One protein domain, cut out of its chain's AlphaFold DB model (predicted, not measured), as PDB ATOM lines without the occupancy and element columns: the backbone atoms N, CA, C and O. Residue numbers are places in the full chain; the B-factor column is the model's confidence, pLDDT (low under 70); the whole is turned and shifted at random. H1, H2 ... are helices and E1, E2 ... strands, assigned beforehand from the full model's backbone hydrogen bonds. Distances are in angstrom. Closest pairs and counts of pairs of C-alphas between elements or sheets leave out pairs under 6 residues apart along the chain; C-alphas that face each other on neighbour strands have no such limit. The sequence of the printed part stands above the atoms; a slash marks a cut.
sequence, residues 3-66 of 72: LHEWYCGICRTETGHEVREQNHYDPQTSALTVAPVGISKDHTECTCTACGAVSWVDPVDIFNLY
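What this domain is: This is residues 3 to 66 of the 72 residues of an uncharacterized protein of Enterovibrio pacificus (UniProt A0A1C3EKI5). Four antiparallel strands make one strongly twisted sheet, curled like part of a barrel, with a single short helix, H1, over one face. A long loop, residues 22 to 43, joins E2 to E3 at one end of the sheet. The printed part has 64 residues, with four named strands and then one named helix, and the sheet's order is E1, E2, E3, E4. The class is mostly strand, with under half of the residues in named elements. The whole is compact, with a radius of gyration of the C-alphas of 11.2 A, and spans 30 by 22 by 21 A.

How they stand to each other: Start at E1, residues 3 to 8, in an antiparallel hairpin with E2, residues 13 to 21; N 4 and O 17 are within hydrogen-bond range at 3.0 A. E2 bends by 51 degrees at residue 16. It forms the next hairpin with E3, residues 44 to 48, where N 20 and O 45 are 2.8 A apart. E3 and E4, residues 54 to 57, form the third, with N 46 and O 55 at 2.8 A. The four are a meander, each strand the antiparallel neighbour of the one before; E1 and E4, the edge strands, are apart. H1, residues 59 to 64, is on the sheet at a height of 9.5 A, only just over E2 alone, since 2 of its 6 C-alphas fall on E3. It runs along the strands, at 27 degrees to E2 on the local plane. Its closest C-alpha pair with E3 is Pro 59 and Thr 44, 5.9 A. In H1 every O i to N i+4 pair is within hydrogen-bond range.

Where its parts are: Find C-alpha 3 at (3.590, -57.066, -23.365); E1 runs 13.3 A from there. E2 covers 23.4 A, E3 12.8 A, E4 9.7 A. H1 covers 8.6 A and ends at C-alpha 64, (-3.379, -46.171, -30.792).

The domain as a whole: The C-alphas of Arg 12 and Tyr 25 are farthest apart, 32.6 A. The printed part has no cut; E2 to E3 is its long link. Residue 3 and residues 62 to 66 have pLDDT under 70.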
ATOM      1  N   LEU A   3       2.545 -56.991 -22.346       62.88
ATOM      2  CA  LEU A   3       3.590 -57.066 -23.365       62.88
ATOM      3  C   LEU A   3       2.967 -56.631 -24.688       62.88
ATOM      4  O   LEU A   3       1.978 -57.222 -25.118       62.88
ATOM      5  N   HIS A   4       3.535 -55.604 -25.306       72.31
ATOM      6  CA  HIS A   4       3.041 -55.046 -26.561       72.31
ATOM      7  C   HIS A   4       4.134 -55.128 -27.625       72.31
ATOM      8  O   HIS A   4       5.262 -54.700 -27.387       72.31
ATOM      9  N   GLU A   5       3.830 -55.701 -28.786       76.31
ATOM     10  CA  GLU A   5       4.795 -55.820 -29.882       76.31
ATOM     11  C   GLU A   5       4.782 -54.546 -30.733       76.31
ATOM     12  O   GLU A   5       3.756 -54.197 -31.309       76.31
ATOM     13  N   TRP A   6       5.916 -53.842 -30.805       77.62
ATOM     14  CA  TRP A   6       6.089 -52.698 -31.704       77.62
ATOM     15  C   TRP A   6       7.558 -52.469 -32.078       77.62
ATOM     16  O   TRP A   6       8.475 -53.095 -31.539       77.62
ATOM     17  N   TYR A   7       7.800 -51.560 -33.025       80.81
ATOM     18  CA  TYR A   7       9.141 -51.229 -33.500       80.81
ATOM     19  C   TYR A   7       9.941 -50.413 -32.477       80.81
ATOM     20  O   TYR A   7       9.612 -49.269 -32.159       80.81
ATOM     21  N   CYS A   8      11.054 -50.963 -31.997       81.31
ATOM     22  CA  CYS A   8      11.969 -50.215 -31.146       81.31
ATOM     23  C   CYS A   8      12.865 -49.297 -31.991       81.31
ATOM     24  O   CYS A   8      13.744 -49.770 -32.712       81.31
ATOM     25  N   GLY A   9      12.728 -47.976 -31.840       80.06
ATOM     26  CA  GLY A   9      13.557 -46.994 -32.557       80.06
ATOM     27  C   GLY A   9      15.061 -47.041 -32.233       80.06
ATOM     28  O   GLY A   9      15.865 -46.516 -33.002       80.06
ATOM     29  N   ILE A  10      15.452 -47.684 -31.124       83.81
ATOM     30  CA  ILE A  10      16.854 -47.803 -30.690       83.81
ATOM     31  C   ILE A  10      17.540 -49.006 -31.343       83.81
ATOM     32  O   ILE A  10      18.531 -48.833 -32.051       83.81
ATOM     33  N   CYS A  11      17.021 -50.221 -31.138       85.19
ATOM     34  CA  CYS A  11      17.612 -51.429 -31.724       85.19
ATOM     35  C   CYS A  11      17.112 -51.727 -33.143       85.19
ATOM     36  O   CYS A  11      17.632 -52.631 -33.792       85.19
ATOM     37  N   ARG A  12      16.147 -50.942 -33.641       84.44
ATOM     38  CA  ARG A  12      15.552 -51.054 -34.979       84.44
ATOM     39  C   ARG A  12      14.949 -52.429 -35.252       84.44
ATOM     40  O   ARG A  12      15.094 -52.972 -36.344       84.44
ATOM     41  N   THR A  13      14.310 -53.004 -34.241       78.25
ATOM     42  CA  THR A  13      13.723 -54.347 -34.294       78.25
ATOM     43  C   THR A  13      12.296 -54.295 -33.776       78.25
ATOM     44  O   THR A  13      12.026 -53.608 -32.788       78.25
ATOM     45  N   GLU A  14      11.398 -55.023 -34.431       83.50
ATOM     46  CA  GLU A  14      10.066 -55.312 -33.899       83.50
ATOM     47  C   GLU A  14      10.200 -56.292 -32.737       83.50
ATOM     48  O   GLU A  14      10.815 -57.352 -32.857       83.50
ATOM     49  N   THR A  15       9.711 -55.894 -31.571       82.44
ATOM     50  CA  THR A  15       9.931 -56.644 -30.339       82.44
ATOM     51  C   THR A  15       8.859 -56.326 -29.312       82.44
ATOM     52  O   THR A  15       8.164 -55.311 -29.407       82.44
ATOM     53  N   GLY A  16       8.735 -57.194 -28.312       85.94
ATOM     54  CA  GLY A  16       7.895 -56.933 -27.158       85.94
ATOM     55  C   GLY A  16       8.443 -55.762 -26.346       85.94
ATOM     56  O   GLY A  16       9.651 -55.650 -26.117       85.94
ATOM     57  N   HIS A  17       7.544 -54.917 -25.874       86.19
ATOM     58  CA  HIS A  17       7.815 -53.865 -24.916       86.19
ATOM     59  C   HIS A  17       6.982 -54.120 -23.662       86.19
ATOM     60  O   HIS A  17       5.775 -54.368 -23.739       86.19
ATOM     61  N   GLU A  18       7.637 -54.105 -22.504       88.69
ATOM     62  CA  GLU A  18       6.962 -54.146 -21.211       88.69
ATOM     63  C   GLU A  18       6.471 -52.750 -20.854       88.69
ATOM     64  O   GLU A  18       7.264 -51.808 -20.801       88.69
ATOM     65  N   VAL A  19       5.174 -52.635 -20.578       87.50
ATOM     66  CA  VAL A  19       4.535 -51.366 -20.223       87.50
ATOM     67  C   VAL A  19       4.233 -51.326 -18.731       87.50
ATOM     68  O   VAL A  19       3.662 -52.271 -18.168       87.50
ATOM     69  N   ARG A  20       4.625 -50.221 -18.094       88.81
ATOM     70  CA  ARG A  20       4.479 -49.970 -16.660       88.81
ATOM     71  C   ARG A  20       4.043 -48.532 -16.401       88.81
ATOM     72  O   ARG A  20       4.473 -47.598 -17.065       88.81
ATOM     73  N   GLU A  21       3.192 -48.333 -15.416       87.56
ATOM     74  CA  GLU A  21       2.582 -47.046 -15.090       87.56
ATOM     75  C   GLU A  21       3.298 -46.378 -13.910       87.56
ATOM     76  O   GLU A  21       3.669 -47.035 -12.938       87.56
ATOM     77  N   GLN A  22       3.460 -45.050 -13.945       84.50
ATOM     78  CA  GLN A  22       4.166 -44.314 -12.879       84.50
ATOM     79  C   GLN A  22       3.487 -44.439 -11.515       84.50
ATOM     80  O   GLN A  22       4.155 -44.563 -10.494       84.50
ATOM     81  N   ASN A  23       2.154 -44.391 -11.498       78.38
ATOM     82  CA  ASN A  23       1.359 -44.277 -10.276       78.38
ATOM     83  C   ASN A  23       0.335 -45.409 -10.140       78.38
ATOM     84  O   ASN A  23      -0.763 -45.196  -9.626       78.38
ATOM     85  N   HIS A  24       0.670 -46.611 -10.611       79.88
ATOM     86  CA  HIS A  24      -0.210 -47.758 -10.417       79.88
ATOM     87  C   HIS A  24      -0.053 -48.353  -9.014       79.88
ATOM     88  O   HIS A  24       1.043 -48.418  -8.460       79.88
ATOM     89  N   TYR A  25      -1.175 -48.773  -8.427       79.69
ATOM     90  CA  TYR A  25      -1.225 -49.303  -7.061       79.69
ATOM     91  C   TYR A  25      -0.559 -50.683  -6.934       79.69
ATOM     92  O   TYR A  25      -0.085 -51.050  -5.860       79.69
ATOM     93  N   ASP A  26      -0.561 -51.460  -8.018       81.19
ATOM     94  CA  ASP A  26       0.093 -52.764  -8.097       81.19
ATOM     95  C   ASP A  26       1.600 -52.582  -8.363       81.19
ATOM     96  O   ASP A  26       1.976 -52.067  -9.422       81.19
ATOM     97  N   PRO A  27       2.482 -53.027  -7.448       78.50
ATOM     98  CA  PRO A  27       3.928 -52.908  -7.623       78.50
ATOM     99  C   PRO A  27       4.457 -53.681  -8.837       78.50
ATOM    100  O   PRO A  27       5.532 -53.363  -9.334       78.50
ATOM    101  N   GLN A  28       3.730 -54.683  -9.342       81.00
ATOM    102  CA  GLN A  28       4.131 -55.420 -10.539       81.00
ATOM    103  C   GLN A  28       3.929 -54.621 -11.827       81.00
ATOM    104  O   GLN A  28       4.587 -54.908 -12.825       81.00
ATOM    105  N   THR A  29       3.039 -53.634 -11.843       81.31
ATOM    106  CA  THR A  29       2.810 -52.764 -13.007       81.31
ATOM    107  C   THR A  29       3.332 -51.353 -12.794       81.31
ATOM    108  O   THR A  29       3.287 -50.557 -13.724       81.31
ATOM    109  N   SER A  30       3.867 -51.055 -11.610       86.88
ATOM    110  CA  SER A  30       4.564 -49.805 -11.341       86.88
ATOM    111  C   SER A  30       5.853 -49.702 -12.167       86.88
ATOM    112  O   SER A  30       6.528 -50.710 -12.418       86.88
ATOM    113  N   ALA A  31       6.164 -48.487 -12.622       87.56
ATOM    114  CA  ALA A  31       7.385 -48.175 -13.357       87.56
ATOM    115  C   ALA A  31       8.639 -48.507 -12.535       87.56
ATOM    116  O   ALA A  31       8.697 -48.269 -11.328       87.56
ATOM    117  N   LEU A  32       9.653 -49.062 -13.200       89.69
ATOM    118  CA  LEU A  32      10.919 -49.439 -12.566       89.69
ATOM    119  C   LEU A  32      11.908 -48.274 -12.522       89.69
ATOM    120  O   LEU A  32      12.814 -48.258 -11.686       89.69
ATOM    121  N   THR A  33      11.751 -47.307 -13.421       88.81
ATOM    122  CA  THR A  33      12.575 -46.107 -13.508       88.81
ATOM    123  C   THR A  33      11.771 -44.851 -13.191       88.81
ATOM    124  O   THR A  33      10.541 -44.842 -13.133       88.81
ATOM    125  N   VAL A  34      12.493 -43.760 -12.940       88.69
ATOM    126  CA  VAL A  34      11.902 -42.450 -12.663       88.69
ATOM    127  C   VAL A  34      11.708 -41.703 -13.977       88.69
ATOM    128  O   VAL A  34      12.648 -41.583 -14.768       88.69
ATOM    129  N   ALA A  35      10.508 -41.163 -14.185       88.12
ATOM    130  CA  ALA A  35      10.210 -40.366 -15.363       88.12
ATOM    131  C   ALA A  35      11.085 -39.096 -15.427       88.12
ATOM    132  O   ALA A  35      11.268 -38.419 -14.409       88.12
ATOM    133  N   PRO A  36      11.625 -38.743 -16.608       88.88
ATOM    134  CA  PRO A  36      12.321 -37.482 -16.817       88.88
ATOM    135  C   PRO A  36      11.456 -36.264 -16.475       88.88
ATOM    136  O   PRO A  36      10.230 -36.279 -16.593       88.88
ATOM    137  N   VAL A  37      12.109 -35.159 -16.114       89.81
ATOM    138  CA  VAL A  37      11.427 -33.884 -15.857       89.81
ATOM    139  C   VAL A  37      10.688 -33.424 -17.118       89.81
ATOM    140  O   VAL A  37      11.276 -33.355 -18.194       89.81
ATOM    141  N   GLY A  38       9.409 -33.070 -16.967       86.62
ATOM    142  CA  GLY A  38       8.550 -32.612 -18.065       86.62
ATOM    143  C   GLY A  38       7.667 -33.700 -18.681       86.62
ATOM    144  O   GLY A  38       6.799 -33.375 -19.486       86.62
ATOM    145  N   ILE A  39       7.835 -34.962 -18.276       86.75
ATOM    146  CA  ILE A  39       6.923 -36.053 -18.626       86.75
ATOM    147  C   ILE A  39       5.662 -35.978 -17.757       86.75
ATOM    148  O   ILE A  39       5.738 -35.721 -16.553       86.75
ATOM    149  N   SER A  40       4.489 -36.183 -18.369       84.50
ATOM    150  CA  SER A  40       3.223 -36.221 -17.629       84.50
ATOM    151  C   SER A  40       3.203 -37.402 -16.661       84.50
ATOM    152  O   SER A  40       3.709 -38.477 -16.973       84.50
ATOM    153  N   LYS A  41       2.547 -37.234 -15.509       80.75
ATOM    154  CA  LYS A  41       2.354 -38.284 -14.491       80.75
ATOM    155  C   LYS A  41       1.599 -39.520 -15.006       80.75
ATOM    156  O   LYS A  41       1.635 -40.562 -14.357       80.75
ATOM    157  N   ASP A  42       0.885 -39.359 -16.119       82.38
ATOM    158  CA  ASP A  42       0.044 -40.386 -16.732       82.38
ATOM    159  C   ASP A  42       0.797 -41.152 -17.833       82.38
ATOM    160  O   ASP A  42       0.300 -42.159 -18.324       82.38
ATOM    161  N   HIS A  43       2.000 -40.706 -18.222       87.88
ATOM    162  CA  HIS A  43       2.831 -41.461 -19.158       87.88
ATOM    163  C   HIS A  43       3.283 -42.780 -18.544       87.88
ATOM    164  O   HIS A  43       3.540 -42.886 -17.342       87.88
ATOM    165  N   THR A  44       3.445 -43.771 -19.401       89.00
ATOM    166  CA  THR A  44       3.886 -45.104 -19.022       89.00
ATOM    167  C   THR A  44       5.323 -45.327 -19.451       89.00
ATOM    168  O   THR A  44       5.738 -44.932 -20.543       89.00
ATOM    169  N   GLU A  45       6.077 -45.976 -18.577       90.75
ATOM    170  CA  GLU A  45       7.368 -46.547 -18.900       90.75
ATOM    171  C   GLU A  45       7.161 -47.701 -19.875       90.75
ATOM    172  O   GLU A  45       6.408 -48.638 -19.615       90.75
ATOM    173  N   CYS A  46       7.868 -47.638 -20.989       88.69
ATOM    174  CA  CYS A  46       7.978 -48.701 -21.958       88.69
ATOM    175  C   CYS A  46       9.426 -49.191 -21.962       88.69
ATOM    176  O   CYS A  46      10.344 -48.419 -22.237       88.69
ATOM    177  N   THR A  47       9.628 -50.487 -21.735       90.69
ATOM    178  CA  THR A  47      10.951 -51.115 -21.802       90.69
ATOM    179  C   THR A  47      11.003 -52.134 -22.929       90.69
ATOM    180  O   THR A  47      10.284 -53.130 -22.911       90.69
ATOM    181  N   CYS A  48      11.885 -51.915 -23.901       89.12
ATOM    182  CA  CYS A  48      12.147 -52.866 -24.977       89.12
ATOM    183  C   CYS A  48      12.743 -54.168 -24.424       89.12
ATOM    184  O   CYS A  48      13.813 -54.153 -23.819       89.12
ATOM    185  N   THR A  49      12.101 -55.306 -24.684       89.81
ATOM    186  CA  THR A  49      12.573 -56.615 -24.195       89.81
ATOM    187  C   THR A  49      13.819 -57.125 -24.918       89.81
ATOM    188  O   THR A  49      14.562 -57.928 -24.356       89.81
ATOM    189  N   ALA A  50      14.099 -56.637 -26.131       88.31
ATOM    190  CA  ALA A  50      15.292 -57.026 -26.882       88.31
ATOM    191  C   ALA A  50      16.566 -56.295 -26.429       88.31
ATOM    192  O   ALA A  50      17.620 -56.916 -26.310       88.31
ATOM    193  N   CYS A  51      16.496 -54.976 -26.213       89.94
ATOM    194  CA  CYS A  51      17.682 -54.157 -25.919       89.94
ATOM    195  C   CYS A  51      17.658 -53.449 -24.560       89.94
ATOM    196  O   CYS A  51      18.648 -52.819 -24.193       89.94
ATOM    197  N   GLY A  52      16.552 -53.530 -23.816       89.38
ATOM    198  CA  GLY A  52      16.390 -52.878 -22.515       89.38
ATOM    199  C   GLY A  52      16.235 -51.357 -22.585       89.38
ATOM    200  O   GLY A  52      16.275 -50.699 -21.550       89.38
ATOM    201  N   ALA A  53      16.087 -50.778 -23.781       89.44
ATOM    202  CA  ALA A  53      15.874 -49.345 -23.926       89.44
ATOM    203  C   ALA A  53      14.540 -48.929 -23.295       89.44
ATOM    204  O   ALA A  53      13.505 -49.536 -23.579       89.44
ATOM    205  N   VAL A  54      14.588 -47.876 -22.478       90.00
ATOM    206  CA  VAL A  54      13.424 -47.302 -21.801       90.00
ATOM    207  C   VAL A  54      12.964 -46.044 -22.529       90.00
ATOM    208  O   VAL A  54      13.764 -45.145 -22.801       90.00
ATOM    209  N   SER A  55      11.669 -45.965 -22.806       88.44
ATOM    210  CA  SER A  55      10.981 -44.773 -23.293       88.44
ATOM    211  C   SER A  55       9.784 -44.450 -22.403       88.44
ATOM    212  O   SER A  55       9.215 -45.322 -21.754       88.44
ATOM    213  N   TRP A  56       9.406 -43.176 -22.365       88.50
ATOM    214  CA  TRP A  56       8.217 -42.702 -21.666       88.50
ATOM    215  C   TRP A  56       7.229 -42.217 -22.707       88.50
ATOM    216  O   TRP A  56       7.531 -41.277 -23.440       88.50
ATOM    217  N   VAL A  57       6.091 -42.889 -22.801       86.25
ATOM    218  CA  VAL A  57       5.101 -42.663 -23.858       86.25
ATOM    219  C   VAL A  57       3.730 -42.422 -23.247       86.25
ATOM    220  O   VAL A  57       3.465 -42.852 -22.120       86.25
ATOM    221  N   ASP A  58       2.865 -41.724 -23.978       84.00
ATOM    222  CA  ASP A  58       1.471 -41.621 -23.576       84.00
ATOM    223  C   ASP A  58       0.826 -43.016 -23.685       84.00
ATOM    224  O   ASP A  58       1.016 -43.697 -24.698       84.00
ATOM    225  N   PRO A  59       0.081 -43.492 -22.673       75.44
ATOM    226  CA  PRO A  59      -0.637 -44.759 -22.781       75.44
ATOM    227  C   PRO A  59      -1.567 -44.784 -23.997       75.44
ATOM    228  O   PRO A  59      -1.740 -45.833 -24.612       75.44
ATOM    229  N   VAL A  60      -2.128 -43.639 -24.398       74.69
ATOM    230  CA  VAL A  60      -2.946 -43.529 -25.609       74.69
ATOM    231  C   VAL A  60      -2.132 -43.856 -26.859       74.69
ATOM    232  O   VAL A  60      -2.657 -44.533 -27.734       74.69
ATOM    233  N   ASP A  61      -0.853 -43.480 -26.932       71.69
ATOM    234  CA  ASP A  61       0.018 -43.847 -28.056       71.69
ATOM    235  C   ASP A  61       0.278 -45.359 -28.091       71.69
ATOM    236  O   ASP A  61       0.308 -45.955 -29.162       71.69
ATOM    237  N   ILE A  62       0.390 -46.012 -26.930       68.25
ATOM    238  CA  ILE A  62       0.526 -47.476 -26.844       68.25
ATOM    239  C   ILE A  62      -0.711 -48.183 -27.407       68.25
ATOM    240  O   ILE A  62      -0.586 -49.184 -28.114       68.25
ATOM    241  N   PHE A  63      -1.907 -47.682 -27.088       60.47
ATOM    242  CA  PHE A  63      -3.161 -48.282 -27.547       60.47
ATOM    243  C   PHE A  63      -3.525 -47.873 -28.985       60.47
ATOM    244  O   PHE A  63      -4.091 -48.691 -29.707       60.47
ATOM    245  N   ASN A  64      -3.149 -46.671 -29.430       53.03
ATOM    246  CA  ASN A  64      -3.379 -46.171 -30.792       53.03
ATOM    247  C   ASN A  64      -2.327 -46.639 -31.808       53.03
ATOM    248  O   ASN A  64      -2.558 -46.522 -33.008       53.03
ATOM    249  N   LEU A  65      -1.206 -47.231 -31.379       50.59
ATOM    250  CA  LEU A  65      -0.299 -47.965 -32.276       50.59
ATOM    251  C   LEU A  65      -0.954 -49.216 -32.899       50.59
ATOM    252  O   LEU A  65      -0.395 -49.790 -33.827       50.59
ATOM    253  N   TYR A  66      -2.158 -49.614 -32.462       45.03
ATOM    254  CA  TYR A  66      -3.000 -50.548 -33.221       45.03
ATOM    255  C   TYR A  66      -3.609 -49.931 -34.497       45.03
ATOM    256  O   TYR A  66      -4.043 -50.685 -35.366       45.03
TER     257      TYR A  66